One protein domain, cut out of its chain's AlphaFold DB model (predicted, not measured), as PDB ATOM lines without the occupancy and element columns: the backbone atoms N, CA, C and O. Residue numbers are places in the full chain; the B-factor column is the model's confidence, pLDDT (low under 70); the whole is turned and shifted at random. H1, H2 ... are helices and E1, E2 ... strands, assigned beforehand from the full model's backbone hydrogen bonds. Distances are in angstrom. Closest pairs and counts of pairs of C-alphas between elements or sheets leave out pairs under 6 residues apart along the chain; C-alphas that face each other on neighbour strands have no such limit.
ATOM      1  N   THR A 131      99.630  26.357  17.994       79.00
ATOM      2  CA  THR A 131     100.726  26.757  18.871       79.00
ATOM      3  C   THR A 131     100.340  28.042  19.621       79.00
ATOM      4  O   THR A 131      99.510  28.812  19.128       79.00
ATOM      5  N   PRO A 132     100.931  28.318  20.798       80.06
ATOM      6  CA  PRO A 132     100.729  29.581  21.507       80.06
ATOM      7  C   PRO A 132     101.010  30.806  20.628       80.06
ATOM      8  O   PRO A 132     100.244  31.763  20.650       80.06
ATOM      9  N   GLN A 133     102.053  30.740  19.793       83.62
ATOM     10  CA  GLN A 133     102.400  31.816  18.866       83.62
ATOM     11  C   GLN A 133     101.301  32.051  17.824       83.62
ATOM     12  O   GLN A 133     100.916  33.189  17.590       83.62
ATOM     13  N   GLU A 134     100.757  30.989  17.225       83.75
ATOM     14  CA  GLU A 134      99.668  31.120  16.252       83.75
ATOM     15  C   GLU A 134      98.415  31.739  16.885       83.75
ATOM     16  O   GLU A 134      97.680  32.453  16.207       83.75
ATOM     17  N   VAL A 135      98.134  31.438  18.155       84.69
ATOM     18  CA  VAL A 135      97.007  32.037  18.887       84.69
ATOM     19  C   VAL A 135      97.267  33.516  19.159       84.69
ATOM     20  O   VAL A 135      96.375  34.335  18.948       84.69
ATOM     21  N   ASP A 136      98.484  33.866  19.571       87.50
ATOM     22  CA  ASP A 136      98.883  35.254  19.800       87.50
ATOM     23  C   ASP A 136      98.786  36.091  18.519       87.50
ATOM     24  O   ASP A 136      98.244  37.193  18.545       87.50
ATOM     25  N   GLU A 137      99.247  35.561  17.385       87.38
ATOM     26  CA  GLU A 137      99.157  36.238  16.087       87.38
ATOM     27  C   GLU A 137      97.713  36.548  15.687       87.38
ATOM     28  O   GLU A 137      97.432  37.625  15.157       87.38
ATOM     29  N   ASP A 138      96.780  35.637  15.949       83.00
ATOM     30  CA  ASP A 138      95.370  35.873  15.650       83.00
ATOM     31  C   ASP A 138      94.715  36.817  16.646       83.00
ATOM     32  O   ASP A 138      93.952  37.690  16.237       83.00
ATOM     33  N   ALA A 139      95.063  36.710  17.926       84.69
ATOM     34  CA  ALA A 139      94.627  37.657  18.939       84.69
ATOM     35  C   ALA A 139      95.059  39.089  18.582       84.69
ATOM     36  O   ALA A 139      94.253  40.004  18.718       84.69
ATOM     37  N   ILE A 140      96.277  39.269  18.055       85.94
ATOM     38  CA  ILE A 140      96.796  40.558  17.568       85.94
ATOM     39  C   ILE A 140      96.054  41.023  16.311       85.94
ATOM     40  O   ILE A 140      95.687  42.192  16.206       85.94
ATOM     41  N   LYS A 141      95.800  40.139  15.335       84.25
ATOM     42  CA  LYS A 141      95.030  40.508  14.129       84.25
ATOM     43  C   LYS A 141      93.631  40.996  14.488       84.25
ATOM     44  O   LYS A 141      93.189  42.010  13.961       84.25
ATOM     45  N   VAL A 142      92.959  40.294  15.397       81.12
ATOM     46  CA  VAL A 142      91.634  40.672  15.891       81.12
ATOM     47  C   VAL A 142      91.704  41.978  16.682       81.12
ATOM     48  O   VAL A 142      90.895  42.867  16.433       81.12
ATOM     49  N   ALA A 143      92.688  42.124  17.577       78.44
ATOM     50  CA  ALA A 143      92.912  43.349  18.343       78.44
ATOM     51  C   ALA A 143      93.081  44.579  17.443       78.44
ATOM     52  O   ALA A 143      92.565  45.641  17.755       78.44
ATOM     53  N   ARG A 144      93.778  44.430  16.312       80.69
ATOM     54  CA  ARG A 144      94.001  45.512  15.341       80.69
ATOM     55  C   ARG A 144      92.804  45.793  14.442       80.69
ATOM     56  O   ARG A 144      92.690  46.903  13.934       80.69
ATOM     57  N   ALA A 145      91.973  44.786  14.178       76.56
ATOM     58  CA  ALA A 145      90.798  44.931  13.324       76.56
ATOM     59  C   ALA A 145      89.669  45.701  14.018       76.56
ATOM     60  O   ALA A 145      88.878  46.362  13.352       76.56
ATOM     61  N   HIS A 146      89.595  45.614  15.342       66.50
ATOM     62  CA  HIS A 146      88.616  46.336  16.136       66.50
ATOM     63  C   HIS A 146      89.242  47.587  16.761       66.50
ATOM     64  O   HIS A 146      90.301  47.532  17.384       66.50
ATOM     65  N   ASP A 147      88.570  48.724  16.605       58.09
ATOM     66  CA  ASP A 147      89.042  50.002  17.129       58.09
ATOM     67  C   ASP A 147      88.980  50.035  18.670       58.09
ATOM     68  O   ASP A 147      88.079  49.469  19.297       58.09
ATOM     69  N   LYS A 148      89.951  50.707  19.302       55.41
ATOM     70  CA  LYS A 148      90.209  50.681  20.760       55.41
ATOM     71  C   LYS A 148      89.065  51.257  21.613       55.41
ATOM     72  O   LYS A 148      89.128  51.184  22.839       55.41
ATOM     73  N   SER A 149      88.051  51.860  20.996       52.25
ATOM     74  CA  SER A 149      86.971  52.602  21.652       52.25
ATOM     75  C   SER A 149      85.743  51.761  22.038       52.25
ATOM     76  O   SER A 149      84.967  52.211  22.877       52.25
ATOM     77  N   GLU A 150      85.566  50.540  21.512       53.06
ATOM     78  CA  GLU A 150      84.335  49.735  21.691       53.06
ATOM     79  C   GLU A 150      84.514  48.497  22.600       53.06
ATOM     80  O   GLU A 150      83.961  47.418  22.378       53.06
ATOM     81  N   LEU A 151      85.290  48.640  23.675       51.09
ATOM     82  CA  LEU A 151      85.729  47.545  24.557       51.09
ATOM     83  C   LEU A 151      84.641  46.888  25.436       51.09
ATOM     84  O   LEU A 151      84.973  46.074  26.294       51.09
ATOM     85  N   HIS A 152      83.358  47.223  25.282       46.12
ATOM     86  CA  HIS A 152      82.285  46.671  26.130       46.12
ATOM     87  C   HIS A 152      81.463  45.565  25.447       46.12
ATOM     88  O   HIS A 152      80.702  44.874  26.116       46.12
ATOM     89  N   THR A 153      81.673  45.326  24.148       54.00
ATOM     90  CA  THR A 153      80.979  44.282  23.363       54.00
ATOM     91  C   THR A 153      81.898  43.653  22.306       54.00
ATOM     92  O   THR A 153      81.509  43.423  21.165       54.00
ATOM     93  N   PHE A 154      83.148  43.368  22.677       66.62
ATOM     94  CA  PHE A 154      84.197  42.892  21.767       66.62
ATOM     95  C   PHE A 154      84.125  41.375  21.495       66.62
ATOM     96  O   PHE A 154      85.109  40.667  21.627       66.62
ATOM     97  N   ALA A 155      82.982  40.779  21.162       71.44
ATOM     98  CA  ALA A 155      83.049  39.375  20.732       71.44
ATOM     99  C   ALA A 155      83.818  39.301  19.394       71.44
ATOM    100  O   ALA A 155      83.396  39.953  18.439       71.44
ATOM    101  N   PRO A 156      84.933  38.548  19.290       77.44
ATOM    102  CA  PRO A 156      85.738  38.538  18.082       77.44
ATOM    103  C   PRO A 156      84.944  37.900  16.942       77.44
ATOM    104  O   PRO A 156      84.426  36.789  17.073       77.44
ATOM    105  N   THR A 157      84.873  38.579  15.799       74.88
ATOM    106  CA  THR A 157      84.244  38.050  14.581       74.88
ATOM    107  C   THR A 157      85.231  37.157  13.830       74.88
ATOM    108  O   THR A 157      85.747  37.518  12.773       74.88
ATOM    109  N   ALA A 158      85.552  36.005  14.414       74.88
ATOM    110  CA  ALA A 158      86.425  34.998  13.817       74.88
ATOM    111  C   ALA A 158      85.655  33.705  13.521       74.88
ATOM    112  O   ALA A 158      84.529  33.502  13.983       74.88
ATOM    113  N   GLU A 159      86.265  32.805  12.751       78.12
ATOM    114  CA  GLU A 159      85.690  31.478  12.540       78.12
ATOM    115  C   GLU A 159      85.555  30.729  13.883       78.12
ATOM    116  O   GLU A 159      86.416  30.863  14.758       78.12
ATOM    117  N   PRO A 160      84.519  29.889  14.073       73.94
ATOM    118  CA  PRO A 160      84.331  29.139  15.321       73.94
ATOM    119  C   PRO A 160      85.510  28.226  15.702       73.94
ATOM    120  O   PRO A 160      85.669  27.884  16.876       73.94
ATOM    121  N   SER A 161      86.320  27.826  14.719       69.81
ATOM    122  CA  SER A 161      87.542  27.026  14.867       69.81
ATOM    123  C   SER A 161      88.742  27.835  15.378       69.81
ATOM    124  O   SER A 161      89.696  27.249  15.902       69.81
ATOM    125  N   THR A 162      88.706  29.166  15.263       77.88
ATOM    126  CA  THR A 162      89.771  30.055  15.731       77.88
ATOM    127  C   THR A 162      89.871  29.995  17.245       77.88
ATOM    128  O   THR A 162      88.867  30.025  17.953       77.88
ATOM    129  N   LYS A 163      91.100  29.888  17.753       82.50
ATOM    130  CA  LYS A 163      91.369  29.763  19.183       82.50
ATOM    131  C   LYS A 163      91.791  31.087  19.784       82.50
ATOM    132  O   LYS A 163      92.543  31.827  19.163       82.50
ATOM    133  N   PHE A 164      91.379  31.296  21.026       87.62
ATOM    134  CA  PHE A 164      91.776  32.428  21.847       87.62
ATOM    135  C   PHE A 164      92.216  31.950  23.227       87.62
ATOM    136  O   PHE A 164      91.864  30.849  23.671       87.62
ATOM    137  N   TRP A 165      92.985  32.790  23.913       89.50
ATOM    138  CA  TRP A 165      93.243  32.612  25.333       89.50
ATOM    139  C   TRP A 165      91.947  32.808  26.115       89.50
ATOM    140  O   TRP A 165      91.232  33.783  25.911       89.50
ATOM    141  N   CYS A 166      91.649  31.879  27.012       89.62
ATOM    142  CA  CYS A 166      90.495  31.892  27.893       89.62
ATOM    143  C   CYS A 166      90.984  31.753  29.333       89.62
ATOM    144  O   CYS A 166      91.554  30.726  29.697       89.62
ATOM    145  N   ARG A 167      90.763  32.774  30.156       91.06
ATOM    146  CA  ARG A 167      91.047  32.738  31.588       91.06
ATOM    147  C   ARG A 167      89.907  32.026  32.308       91.06
ATOM    148  O   ARG A 167      88.764  32.470  32.230       91.06
ATOM    149  N   MET A 168      90.218  30.924  32.981       88.06
ATOM    150  CA  MET A 168      89.230  30.098  33.677       88.06
ATOM    151  C   MET A 168      88.816  30.739  35.012       88.06
ATOM    152  O   MET A 168      89.695  31.223  35.726       88.06
ATOM    153  N   PRO A 169      87.525  30.699  35.395       83.19
ATOM    154  CA  PRO A 169      87.045  31.342  36.619       83.19
ATOM    155  C   PRO A 169      87.584  30.667  37.882       83.19
ATOM    156  O   PRO A 169      87.972  31.347  38.824       83.19
ATOM    157  N   GLU A 170      87.640  29.332  37.891       81.06
ATOM    158  CA  GLU A 170      87.980  28.552  39.089       81.06
ATOM    159  C   GLU A 170      89.478  28.556  39.401       81.06
ATOM    160  O   GLU A 170      89.876  28.673  40.556       81.06
ATOM    161  N   THR A 171      90.321  28.423  38.373       84.25
ATOM    162  CA  THR A 171      91.777  28.297  38.549       84.25
ATOM    163  C   THR A 171      92.531  29.587  38.247       84.25
ATOM    164  O   THR A 171      93.697  29.719  38.605       84.25
ATOM    165  N   GLY A 172      91.905  30.539  37.550       81.94
ATOM    166  CA  GLY A 172      92.573  31.736  37.042       81.94
ATOM    167  C   GLY A 172      93.580  31.468  35.918       81.94
ATOM    168  O   GLY A 172      94.179  32.423  35.423       81.94
ATOM    169  N   GLU A 173      93.759  30.212  35.505       87.44
ATOM    170  CA  GLU A 173      94.695  29.813  34.456       87.44
ATOM    171  C   GLU A 173      94.197  30.207  33.068       87.44
ATOM    172  O   GLU A 173      92.995  30.203  32.788       87.44
ATOM    173  N   TYR A 174      95.142  30.469  32.168       86.06
ATOM    174  CA  TYR A 174      94.858  30.672  30.755       86.06
ATOM    175  C   TYR A 174      94.856  29.338  30.008       86.06
ATOM    176  O   TYR A 174      95.843  28.604  30.002       86.06
ATOM    177  N   LYS A 175      93.746  29.040  29.329       85.62
ATOM    178  CA  LYS A 175      93.572  27.874  28.456       85.62
ATOM    179  C   LYS A 175      93.276  28.321  27.030       85.62
ATOM    180  O   LYS A 175      92.584  29.307  26.818       85.62
ATOM    181  N   MET A 176      93.777  27.589  26.041       84.81
ATOM    182  CA  MET A 176      93.505  27.885  24.629       84.81
ATOM    183  C   MET A 176      92.238  27.164  24.166       84.81
ATOM    184  O   MET A 176      92.254  25.941  23.994       84.81
ATOM    185  N   LEU A 177      91.162  27.909  23.913       81.62
ATOM    186  CA  LEU A 177      89.862  27.349  23.529       81.62
ATOM    187  C   LEU A 177      89.373  27.912  22.184       81.62
ATOM    188  O   LEU A 177      89.631  29.079  21.890       81.62
ATOM    189  N   PRO A 178      88.673  27.109  21.358       83.25
ATOM    190  CA  PRO A 178      88.006  27.606  20.156       83.25
ATOM    191  C   PRO A 178      86.889  28.598  20.492       83.25
ATOM    192  O   PRO A 178      86.158  28.397  21.464       83.25
ATOM    193  N   LEU A 179      86.702  29.610  19.647       84.19
ATOM    194  CA  LEU A 179      85.651  30.617  19.773       84.19
ATOM    195  C   LEU A 179      84.257  29.985  19.847       84.19
ATOM    196  O   LEU A 179      83.451  30.366  20.693       84.19
ATOM    197  N   GLY A 180      83.988  28.970  19.019       80.56
ATOM    198  CA  GLY A 180      82.724  28.236  19.060       80.56
ATOM    199  C   GLY A 180      82.473  27.590  20.423       80.56
ATOM    200  O   GLY A 180      81.386  27.710  20.981       80.56
ATOM    201  N   THR A 181      83.497  26.967  21.013       81.31
ATOM    202  CA  THR A 181      83.397  26.350  22.344       81.31
ATOM    203  C   THR A 181      83.193  27.391  23.439       81.31
ATOM    204  O   THR A 181      82.365  27.168  24.321       81.31
ATOM    205  N   ILE A 182      83.917  28.514  23.380       84.44
ATOM    206  CA  ILE A 182      83.772  29.629  24.326       84.44
ATOM    207  C   ILE A 182      82.325  30.129  24.308       84.44
ATOM    208  O   ILE A 182      81.661  30.124  25.341       84.44
ATOM    209  N   ASN A 183      81.808  30.448  23.120       84.31
ATOM    210  CA  ASN A 183      80.464  30.995  22.949       84.31
ATOM    211  C   ASN A 183      79.359  30.032  23.406       84.31
ATOM    212  O   ASN A 183      78.344  30.489  23.933       84.31
ATOM    213  N   LEU A 184      79.543  28.722  23.222       80.50
ATOM    214  CA  LEU A 184      78.555  27.707  23.603       80.50
ATOM    215  C   LEU A 184      78.604  27.343  25.090       80.50
ATOM    216  O   LEU A 184      77.560  27.123  25.693       80.50
ATOM    217  N   THR A 185      79.800  27.256  25.670       80.38
ATOM    218  CA  THR A 185      79.994  26.612  26.980       80.38
ATOM    219  C   THR A 185      80.069  27.614  28.127       80.38
ATOM    220  O   THR A 185      79.702  27.280  29.248       80.38
ATOM    221  N   TRP A 186      80.560  28.828  27.874       83.81
ATOM    222  CA  TRP A 186      80.944  29.755  28.935       83.81
ATOM    223  C   TRP A 186      80.221  31.092  28.811       83.81
ATOM    224  O   TRP A 186      79.975  31.596  27.711       83.81
ATOM    225  N   LYS A 187      79.891  31.680  29.960       87.94
ATOM    226  CA  LYS A 187      79.579  33.106  30.093       87.94
ATOM    227  C   LYS A 187      80.828  33.837  30.551       87.94
ATOM    228  O   LYS A 187      81.719  33.246  31.166       87.94
ATOM    229  N   GLY A 188      80.891  35.113  30.213       87.94
ATOM    230  CA  GLY A 188      82.046  35.944  30.485       87.94
ATOM    231  C   GLY A 188      82.213  37.033  29.443       87.94
ATOM    232  O   GLY A 188      81.363  37.199  28.565       87.94
ATOM    233  N   ASP A 189      83.342  37.724  29.537       88.25
ATOM    234  CA  ASP A 189      83.621  38.917  28.749       88.25
ATOM    235  C   ASP A 189      84.911  38.776  27.953       88.25
ATOM    236  O   ASP A 189      85.907  38.204  28.410       88.25
ATOM    237  N   TRP A 190      84.912  39.370  26.767       87.62
ATOM    238  CA  TRP A 190      86.118  39.550  25.976       87.62
ATOM    239  C   TRP A 190      86.891  40.764  26.473       87.62
ATOM    240  O   TRP A 190      86.320  41.824  26.724       87.62
ATOM    241  N   ARG A 191      88.204  40.606  26.628       86.81
ATOM    242  CA  ARG A 191      89.117  41.647  27.091       86.81
ATOM    243  C   ARG A 191      90.287  41.794  26.140       86.81
ATOM    244  O   ARG A 191      90.741  40.826  25.534       86.81
ATOM    245  N   HIS A 192      90.797  43.015  26.062       83.94
ATOM    246  CA  HIS A 192      92.046  43.336  25.386       83.94
ATOM    247  C   HIS A 192      93.133  43.584  26.429       83.94
ATOM    248  O   HIS A 192      92.911  44.260  27.434       83.94
ATOM    249  N   ASP A 193      94.296  42.990  26.206       82.38
ATOM    250  CA  ASP A 193      95.530  43.287  26.908       82.38
ATOM    251  C   ASP A 193      96.305  44.338  26.097       82.38
ATOM    252  O   ASP A 193      96.884  43.995  25.061       82.38
ATOM    253  N   PRO A 194      96.352  45.603  26.551       78.31
ATOM    254  CA  PRO A 194      97.040  46.666  25.832       78.31
ATOM    255  C   PRO A 194      98.567  46.537  25.876       78.31
ATOM    256  O   PRO A 194      99.239  47.159  25.059       78.31
ATOM    257  N   ILE A 195      99.124  45.757  26.811       82.31
ATOM    258  CA  ILE A 195     100.575  45.575  26.952       82.31
ATOM    259  C   ILE A 195     101.084  44.643  25.855       82.31
ATOM    260  O   ILE A 195     102.104  44.913  25.225       82.31
ATOM    261  N   HIS A 196     100.357  43.553  25.617       80.06
ATOM    262  CA  HIS A 196     100.741  42.537  24.639       80.06
ATOM    263  C   HIS A 196      99.976  42.641  23.312       80.06
ATOM    264  O   HIS A 196     100.258  41.865  22.400       80.06
ATOM    265  N   ASP A 197      99.035  43.586  23.211       81.56
ATOM    266  CA  ASP A 197      98.116  43.798  22.085       81.56
ATOM    267  C   ASP A 197      97.294  42.543  21.737       81.56
ATOM    268  O   ASP A 197      97.199  42.132  20.583       81.56
ATOM    269  N   ARG A 198      96.732  41.879  22.756       84.56
ATOM    270  CA  ARG A 198      96.053  40.576  22.612       84.56
ATOM    271  C   ARG A 198      94.623  40.621  23.099       84.56
ATOM    272  O   ARG A 198      94.330  41.222  24.121       84.56
ATOM    273  N   VAL A 199      93.748  39.885  22.430       86.94
ATOM    274  CA  VAL A 199      92.379  39.638  22.892       86.94
ATOM    275  C   VAL A 199      92.301  38.279  23.585       86.94
ATOM    276  O   VAL A 199      92.815  37.281  23.078       86.94
ATOM    277  N   TYR A 200      91.633  38.234  24.733       89.44
ATOM    278  CA  TYR A 200      91.380  37.018  25.498       89.44
ATOM    279  C   TYR A 200      89.976  37.035  26.112       89.44
ATOM    280  O   TYR A 200      89.395  38.090  26.354       89.44
ATOM    281  N   PHE A 201      89.417  35.857  26.367       90.56
ATOM    282  CA  PHE A 201      88.135  35.691  27.042       90.56
ATOM    283  C   PHE A 201      88.344  35.490  28.542       90.56
ATOM    284  O   PHE A 201      89.243  34.757  28.953       90.56
ATOM    285  N   VAL A 202      87.508  36.102  29.372       90.62
ATOM    286  CA  VAL A 202      87.461  35.857  30.815       90.62
ATOM    287  C   VAL A 202      86.165  35.136  31.120       90.62
ATOM    288  O   VAL A 202      85.109  35.760  31.155       90.62
ATOM    289  N   ALA A 203      86.254  33.827  31.336       88.50
ATOM    290  CA  ALA A 203      85.104  33.031  31.720       88.50
ATOM    291  C   ALA A 203      84.733  33.330  33.180       88.50
ATOM    292  O   ALA A 203      85.603  33.401  34.047       88.50
ATOM    293  N   THR A 204      83.441  33.510  33.438       86.38
ATOM    294  CA  THR A 204      82.884  33.794  34.768       86.38
ATOM    295  C   THR A 204      82.115  32.600  35.310       86.38
ATOM    296  O   THR A 204      82.268  32.244  36.473       86.38
ATOM    297  N   GLU A 205      81.332  31.946  34.458       81.81
ATOM    298  CA  GLU A 205      80.535  30.774  34.807       81.81
ATOM    299  C   GLU A 205      80.290  29.896  33.572       81.81
ATOM    300  O   GLU A 205      80.434  30.336  32.424       81.81
ATOM    301  N   LEU A 206      79.930  28.636  33.809       80.19
ATOM    302  CA  LEU A 206      79.387  27.772  32.764       80.19
ATOM    303  C   LEU A 206      77.978  28.251  32.380       80.19
ATOM    304  O   LEU A 206      77.244  28.778  33.218       80.19
ATOM    305  N   LYS A 207      77.631  28.107  31.100       76.50
ATOM    306  CA  LYS A 207      76.286  28.408  30.594       76.50
ATOM    307  C   LYS A 207      75.250  27.400  31.060       76.50
ATOM    308  O   LYS A 207      75.581  26.197  31.110       76.50
TER     309      LYS A 207
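AT A GLANCE: This is residues 131 to 207 of the 207 residues of an uncharacterized protein of Venturia nashicola (UniProt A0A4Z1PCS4). Two strand hairpins, E1 with E2 and E3 with E4, join side by side into one strongly twisted sheet of four strands; the long helix H1 stands beside it, near the start of E1 and of E4. The short helix H2 sits beside the strands and joins E2 to E3, and a long stretch with no named element, residues 146 to 162, leads from H1 to E1. The 77 printed residues hold two named helices and four named strands, in the order H1, E1, E2, H2, E3, E4; the sheet's order is E2, E1, E4, E3, mixed, and the class is mixed, helices and strands. The whole is compact and rounded, with a radius of gyration of the C-alphas of 11.5 A and spans of 29 by 28 by 23 A.

HOW THE PARTS SIT: H1, residues 132 to 145, is on the sheet and at the sheet's level, with a height of 2.6 A. Its closest C-alphas to E1, residues 163 to 167, are those of Val 135 and Phe 164, 6.0 A apart. Its closest to E4, residues 198 to 206, are those of Ala 139 and Arg 198, 4.9 A apart. E1 and E2, residues 174 to 178, form a hairpin, antiparallel at 144 degrees, with N 166 and O 175 2.7 A apart, within hydrogen-bond range. H2, residues 179 to 185, is on the sheet at a height of 6.5 A, over none of its strands; the closest C-alphas of H2 and E1 are those of Leu 179 and Lys 163, 5.8 A apart. E3, residues 186 to 193, and E4 form a hairpin, antiparallel at 157 degrees, with N 193 and O 198 2.7 A apart. The inner strands E1 and E4 are parallel, at 60 degrees, with N 201 and O 165 2.8 A apart. E2, H2 and E3 make a split strand-helix-strand unit, two strands running the same way with E1 and E4 between them, and its crossover is right-handed. H1 and H2 are apart. In H1 and H2 every O i to N i+4 pair is within hydrogen-bond range.

IN THESE COORDINATES: H1 begins at C-alpha 132, (100.729, 29.581, 21.507), and is 20.0 A long. E1 measures 12.8 A, E2 13.0 A, and H2 10.0 A. E3 measures 20.0 A from C-alpha 186 at (80.944, 29.755, 28.935). E4, 23.3 A, ends at C-alpha 206, (79.387, 27.772, 32.764).

THE WHOLE: The two C-alphas farthest apart are those of Asp 147 and Glu 170, 30.7 A. The printed part has no cut. The link from H1 to E1 is long, with 17 residues. The mean pLDDT of the printed part is 79.9; residues 146 to 154 and residue 161 are under 70.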